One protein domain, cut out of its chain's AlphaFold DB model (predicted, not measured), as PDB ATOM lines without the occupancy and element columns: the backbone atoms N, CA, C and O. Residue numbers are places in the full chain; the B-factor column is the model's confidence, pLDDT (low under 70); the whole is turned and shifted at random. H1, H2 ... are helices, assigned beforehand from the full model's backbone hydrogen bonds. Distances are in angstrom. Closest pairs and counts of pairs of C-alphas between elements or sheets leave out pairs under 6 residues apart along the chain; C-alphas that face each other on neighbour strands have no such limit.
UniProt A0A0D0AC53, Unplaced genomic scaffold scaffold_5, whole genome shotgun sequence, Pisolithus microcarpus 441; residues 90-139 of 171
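What this domain is: This is residues 90 to 139 of the 171 residues of an uncharacterized protein of Pisolithus microcarpus 441 (UniProt A0A0D0AC53). Two helices meet near their ends as an open L; the long arm is H2, the shorter arm H1, with a tight link at the corner and a short tail past the far end of H2. The printed part has 50 residues with two named helices, H1 then H2, and no named strand; the class is all helix. It is extended, with a radius of gyration of the C-alphas of 17.4 A, and flat, spanning 48 by 30 by 11 A.

Where its parts are: H2, residues 111 to 132, is 31.5 A long, from C-alpha 111 at (119.401, 117.331, 129.780) to C-alpha 132 at (118.620, 148.263, 123.632). H1, residues 90 to 105, is 21.2 A long and begins at C-alpha 90 at (94.902, 119.108, 118.824).

How they stand to each other: H2 and H1 are close but not clearly touching; their closest C-alphas, of Ala 111 and Leu 105, are 6.3 A apart. Their lines are only just about perpendicular, at 72 degrees. Every O i to N i+4 pair is within hydrogen-bond range in H2, and 11 of 12 in H1.

The domain as a whole: The two farthest C-alphas, of Ala 92 and Pro 137, are 48.6 A apart. The printed part has no cut. The model's pLDDT is under 70 at residues 90 to 95, 98, 102 to 112 and 137 to 139.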
ATOM      1  N   THR A  90      93.685 118.364 118.444       51.81
ATOM      2  CA  THR A  90      94.902 119.108 118.824       51.81
ATOM      3  C   THR A  90      95.560 118.570 120.095       51.81
ATOM      4  O   THR A  90      96.775 118.660 120.251       51.81
ATOM      5  N   ALA A  91      94.779 118.011 121.027       58.03
ATOM      6  CA  ALA A  91      95.324 117.380 122.226       58.03
ATOM      7  C   ALA A  91      95.961 116.015 121.923       58.03
ATOM      8  O   ALA A  91      96.975 115.685 122.531       58.03
ATOM      9  N   ALA A  92      95.409 115.240 120.986       61.16
ATOM     10  CA  ALA A  92      95.974 113.963 120.556       61.16
ATOM     11  C   ALA A  92      97.269 114.160 119.752       61.16
ATOM     12  O   ALA A  92      98.269 113.488 120.008       61.16
ATOM     13  N   GLU A  93      97.289 115.148 118.857       60.12
ATOM     14  CA  GLU A  93      98.498 115.569 118.141       60.12
ATOM     15  C   GLU A  93      99.559 116.107 119.114       60.12
ATOM     16  O   GLU A  93     100.737 115.742 119.037       60.12
ATOM     17  N   GLY A  94      99.133 116.905 120.098       68.00
ATOM     18  CA  GLY A  94      99.991 117.400 121.172       68.00
ATOM     19  C   GLY A  94     100.549 116.285 122.058       68.00
ATOM     20  O   GLY A  94     101.718 116.333 122.436       68.00
ATOM     21  N   ALA A  95      99.761 115.249 122.348       69.31
ATOM     22  CA  ALA A  95     100.196 114.098 123.135       69.31
ATOM     23  C   ALA A  95     101.248 113.261 122.393       69.31
ATOM     24  O   ALA A  95     102.213 112.814 123.013       69.31
ATOM     25  N   TYR A  96     101.121 113.097 121.074       74.12
ATOM     26  CA  TYR A  96     102.135 112.429 120.253       74.12
ATOM     27  C   TYR A  96     103.463 113.205 120.234       74.12
ATOM     28  O   TYR A  96     104.531 112.636 120.476       74.12
ATOM     29  N   LEU A  97     103.400 114.524 120.025       73.12
ATOM     30  CA  LEU A  97     104.563 115.417 120.097       73.12
ATOM     31  C   LEU A  97     105.205 115.398 121.490       73.12
ATOM     32  O   LEU A  97     106.428 115.339 121.599       73.12
ATOM     33  N   TRP A  98     104.388 115.373 122.543       68.50
ATOM     34  CA  TRP A  98     104.834 115.253 123.927       68.50
ATOM     35  C   TRP A  98     105.531 113.921 124.196       68.50
ATOM     36  O   TRP A  98     106.590 113.915 124.813       68.50
ATOM     37  N   GLN A  99     105.009 112.795 123.699       71.19
ATOM     38  CA  GLN A  99     105.677 111.497 123.840       71.19
ATOM     39  C   GLN A  99     107.011 111.445 123.087       71.19
ATOM     40  O   GLN A  99     107.989 110.894 123.600       71.19
ATOM     41  N   LYS A 100     107.085 112.068 121.907       73.31
ATOM     42  CA  LYS A 100     108.331 112.185 121.141       73.31
ATOM     43  C   LYS A 100     109.343 113.077 121.859       73.31
ATOM     44  O   LYS A 100     110.492 112.679 122.022       73.31
ATOM     45  N   MET A 101     108.908 114.229 122.370       71.56
ATOM     46  CA  MET A 101     109.726 115.109 123.206       71.56
ATOM     47  C   MET A 101     110.181 114.428 124.490       71.56
ATOM     48  O   MET A 101     111.334 114.587 124.863       71.56
ATOM     49  N   LYS A 102     109.320 113.643 125.146       67.56
ATOM     50  CA  LYS A 102     109.637 112.918 126.379       67.56
ATOM     51  C   LYS A 102     110.837 111.988 126.173       67.56
ATOM     52  O   LYS A 102     111.711 111.927 127.026       67.56
ATOM     53  N   ARG A 103     110.946 111.327 125.018       64.81
ATOM     54  CA  ARG A 103     112.127 110.507 124.693       64.81
ATOM     55  C   ARG A 103     113.416 111.325 124.573       64.81
ATOM     56  O   ARG A 103     114.458 110.821 124.956       64.81
ATOM     57  N   PHE A 104     113.350 112.572 124.103       61.41
ATOM     58  CA  PHE A 104     114.517 113.461 124.005       61.41
ATOM     59  C   PHE A 104     114.843 114.191 125.316       61.41
ATOM     60  O   PHE A 104     116.009 114.371 125.645       61.41
ATOM     61  N   LEU A 105     113.827 114.607 126.073       60.66
ATOM     62  CA  LEU A 105     113.987 115.349 127.326       60.66
ATOM     63  C   LEU A 105     114.432 114.457 128.492       60.66
ATOM     64  O   LEU A 105     115.137 114.934 129.373       60.66
ATOM     65  N   PHE A 106     114.021 113.183 128.509       64.75
ATOM     66  CA  PHE A 106     114.341 112.241 129.590       64.75
ATOM     67  C   PHE A 106     115.544 111.334 129.283       64.75
ATOM     68  O   PHE A 106     115.771 110.368 130.008       64.75
ATOM     69  N   GLN A 107     116.342 111.637 128.251       59.72
ATOM     70  CA  GLN A 107     117.668 111.033 128.106       59.72
ATOM     71  C   GLN A 107     118.679 111.801 128.980       59.72
ATOM     72  O   GLN A 107     118.907 112.992 128.748       59.72
ATOM     73  N   PRO A 108     119.287 111.148 129.991       55.44
ATOM     74  CA  PRO A 108     120.076 111.817 131.029       55.44
ATOM     75  C   PRO A 108     121.350 112.502 130.511       55.44
ATOM     76  O   PRO A 108     121.884 113.375 131.188       55.44
ATOM     77  N   GLU A 109     121.814 112.178 129.302       57.47
ATOM     78  CA  GLU A 109     123.054 112.746 128.760       57.47
ATOM     79  C   GLU A 109     122.879 114.132 128.109       57.47
ATOM     80  O   GLU A 109     123.830 114.910 128.058       57.47
ATOM     81  N   VAL A 110     121.667 114.499 127.665       56.47
ATOM     82  CA  VAL A 110     121.417 115.751 126.907       56.47
ATOM     83  C   VAL A 110     120.702 116.825 127.738       56.47
ATOM     84  O   VAL A 110     120.693 118.009 127.381       56.47
ATOM     85  N   ALA A 111     120.141 116.439 128.889       58.34
ATOM     86  CA  ALA A 111     119.401 117.331 129.780       58.34
ATOM     87  C   ALA A 111     120.247 118.527 130.264       58.34
ATOM     88  O   ALA A 111     119.739 119.645 130.361       58.34
ATOM     89  N   GLY A 112     121.556 118.339 130.476       62.72
ATOM     90  CA  GLY A 112     122.459 119.423 130.880       62.72
ATOM     91  C   GLY A 112     122.627 120.520 129.817       62.72
ATOM     92  O   GLY A 112     122.671 121.706 130.147       62.72
ATOM     93  N   GLY A 113     122.662 120.149 128.532       72.25
ATOM     94  CA  GLY A 113     122.839 121.095 127.423       72.25
ATOM     95  C   GLY A 113     121.592 121.939 127.147       72.25
ATOM     96  O   GLY A 113     121.693 123.144 126.917       72.25
ATOM     97  N   LEU A 114     120.407 121.329 127.236       77.38
ATOM     98  CA  LEU A 114     119.126 122.024 127.060       77.38
ATOM     99  C   LEU A 114     118.863 123.046 128.169       77.38
ATOM    100  O   LEU A 114     118.441 124.166 127.882       77.38
ATOM    101  N   VAL A 115     119.166 122.699 129.422       79.00
ATOM    102  CA  VAL A 115     119.069 123.636 130.553       79.00
ATOM    103  C   VAL A 115     120.044 124.804 130.375       79.00
ATOM    104  O   VAL A 115     119.680 125.957 130.616       79.00
ATOM    105  N   GLY A 116     121.258 124.538 129.882       77.94
ATOM    106  CA  GLY A 116     122.224 125.578 129.528       77.94
ATOM    107  C   GLY A 116     121.715 126.520 128.432       77.94
ATOM    108  O   GLY A 116     121.801 127.741 128.581       77.94
ATOM    109  N   LEU A 117     121.127 125.982 127.360       84.19
ATOM    110  CA  LEU A 117     120.504 126.772 126.292       84.19
ATOM    111  C   LEU A 117     119.348 127.628 126.809       84.19
ATOM    112  O   LEU A 117     119.261 128.804 126.464       84.19
ATOM    113  N   LEU A 118     118.497 127.063 127.665       84.19
ATOM    114  CA  LEU A 118     117.393 127.789 128.282       84.19
ATOM    115  C   LEU A 118     117.905 128.955 129.136       84.19
ATOM    116  O   LEU A 118     117.435 130.081 128.985       84.19
ATOM    117  N   ASN A 119     118.908 128.718 129.984       82.62
ATOM    118  CA  ASN A 119     119.505 129.759 130.819       82.62
ATOM    119  C   ASN A 119     120.161 130.855 129.959       82.62
ATOM    120  O   ASN A 119     119.926 132.047 130.155       82.62
ATOM    121  N   THR A 120     120.888 130.452 128.915       86.44
ATOM    122  CA  THR A 120     121.507 131.382 127.960       86.44
ATOM    123  C   THR A 120     120.460 132.196 127.200       86.44
ATOM    124  O   THR A 120     120.658 133.386 126.976       86.44
ATOM    125  N   ALA A 121     119.319 131.601 126.847       85.94
ATOM    126  CA  ALA A 121     118.208 132.305 126.213       85.94
ATOM    127  C   ALA A 121     117.559 133.326 127.163       85.94
ATOM    128  O   ALA A 121     117.261 134.448 126.751       85.94
ATOM    129  N   VAL A 122     117.389 132.987 128.444       84.94
ATOM    130  CA  VAL A 122     116.871 133.914 129.465       84.94
ATOM    131  C   VAL A 122     117.839 135.078 129.682       84.94
ATOM    132  O   VAL A 122     117.443 136.238 129.575       84.94
ATOM    133  N   ILE A 123     119.120 134.800 129.927       85.94
ATOM    134  CA  ILE A 123     120.132 135.847 130.122       85.94
ATOM    135  C   ILE A 123     120.274 136.690 128.852       85.94
ATOM    136  O   ILE A 123     120.292 137.916 128.929       85.94
ATOM    137  N   GLY A 124     120.315 136.056 127.679       87.19
ATOM    138  CA  GLY A 124     120.436 136.728 126.390       87.19
ATOM    139  C   GLY A 124     119.252 137.645 126.087       87.19
ATOM    140  O   GLY A 124     119.455 138.769 125.635       87.19
ATOM    141  N   THR A 125     118.022 137.224 126.390       82.12
ATOM    142  CA  THR A 125     116.829 138.066 126.196       82.12
ATOM    143  C   THR A 125     116.808 139.256 127.152       82.12
ATOM    144  O   THR A 125     116.539 140.376 126.709       82.12
ATOM    145  N   VAL A 126     117.157 139.058 128.428       79.62
ATOM    146  CA  VAL A 126     117.270 140.146 129.415       79.62
ATOM    147  C   VAL A 126     118.390 141.123 129.038       79.62
ATOM    148  O   VAL A 126     118.171 142.334 129.052       79.62
ATOM    149  N   ALA A 127     119.563 140.619 128.645       77.56
ATOM    150  CA  ALA A 127     120.710 141.426 128.235       77.56
ATOM    151  C   ALA A 127     120.434 142.211 126.946       77.56
ATOM    152  O   ALA A 127     120.737 143.400 126.879       77.56
ATOM    153  N   TYR A 128     119.804 141.586 125.945       83.38
ATOM    154  CA  TYR A 128     119.431 142.243 124.690       83.38
ATOM    155  C   TYR A 128     118.460 143.403 124.925       83.38
ATOM    156  O   TYR A 128     118.668 144.512 124.425       83.38
ATOM    157  N   TYR A 129     117.417 143.170 125.725       78.56
ATOM    158  CA  TYR A 129     116.466 144.220 126.080       78.56
ATOM    159  C   TYR A 129     117.108 145.316 126.932       78.56
ATOM    160  O   TYR A 129     116.816 146.493 126.722       78.56
ATOM    161  N   GLY A 130     117.992 144.949 127.859       74.56
ATOM    162  CA  GLY A 130     118.727 145.897 128.690       74.56
ATOM    163  C   GLY A 130     119.664 146.794 127.889       74.56
ATOM    164  O   GLY A 130     119.649 148.008 128.071       74.56
ATOM    165  N   TYR A 131     120.416 146.216 126.952       78.19
ATOM    166  CA  TYR A 131     121.306 146.950 126.055       78.19
ATOM    167  C   TYR A 131     120.527 147.914 125.155       78.19
ATOM    168  O   TYR A 131     120.867 149.089 125.046       78.19
ATOM    169  N   ARG A 132     119.424 147.450 124.555       79.94
ATOM    170  CA  ARG A 132     118.620 148.263 123.632       79.94
ATOM    171  C   ARG A 132     117.882 149.415 124.318       79.94
ATOM    172  O   ARG A 132     117.610 150.433 123.684       79.94
ATOM    173  N   ASN A 133     117.539 149.260 125.593       76.00
ATOM    174  CA  ASN A 133     116.805 150.265 126.355       76.00
ATOM    175  C   ASN A 133     117.690 151.053 127.336       76.00
ATOM    176  O   ASN A 133     117.141 151.780 128.166       76.00
ATOM    177  N   TRP A 134     119.019 150.947 127.224       70.50
ATOM    178  CA  TRP A 134     119.981 151.569 128.137       70.50
ATOM    179  C   TRP A 134     119.836 153.097 128.235       70.50
ATOM    180  O   TRP A 134     119.887 153.650 129.329       70.50
ATOM    181  N   ASP A 135     119.532 153.776 127.125       72.12
ATOM    182  CA  ASP A 135     119.371 155.240 127.089       72.12
ATOM    183  C   ASP A 135     118.015 155.744 127.610       72.12
ATOM    184  O   ASP A 135     117.736 156.946 127.595       72.12
ATOM    185  N   ARG A 136     117.117 154.854 128.062       70.50
ATOM    186  CA  ARG A 136     115.809 155.275 128.576       70.50
ATOM    187  C   ARG A 136     115.861 155.495 130.094       70.50
ATOM    188  O   ARG A 136     116.076 154.533 130.825       70.50
ATOM    189  N   PRO A 137     115.486 156.689 130.608       67.19
ATOM    190  CA  PRO A 137     115.483 156.998 132.049       67.19
ATOM    191  C   PRO A 137     114.534 156.134 132.901       67.19
ATOM    192  O   PRO A 137     114.481 156.270 134.120       67.19
ATOM    193  N   ARG A 138     113.704 155.299 132.265       66.56
ATOM    194  CA  ARG A 138     112.620 154.530 132.882       66.56
ATOM    195  C   ARG A 138     112.722 153.085 132.404       66.56
ATOM    196  O   ARG A 138     112.025 152.678 131.474       66.56
ATOM    197  N   TRP A 139     113.633 152.321 132.996       68.38
ATOM    198  CA  TRP A 139     113.711 150.882 132.759       68.38
ATOM    199  C   TRP A 139     112.365 150.232 133.101       68.38
ATOM    200  O   TRP A 139     111.804 150.472 134.176       68.38
TER     201      TRP A 139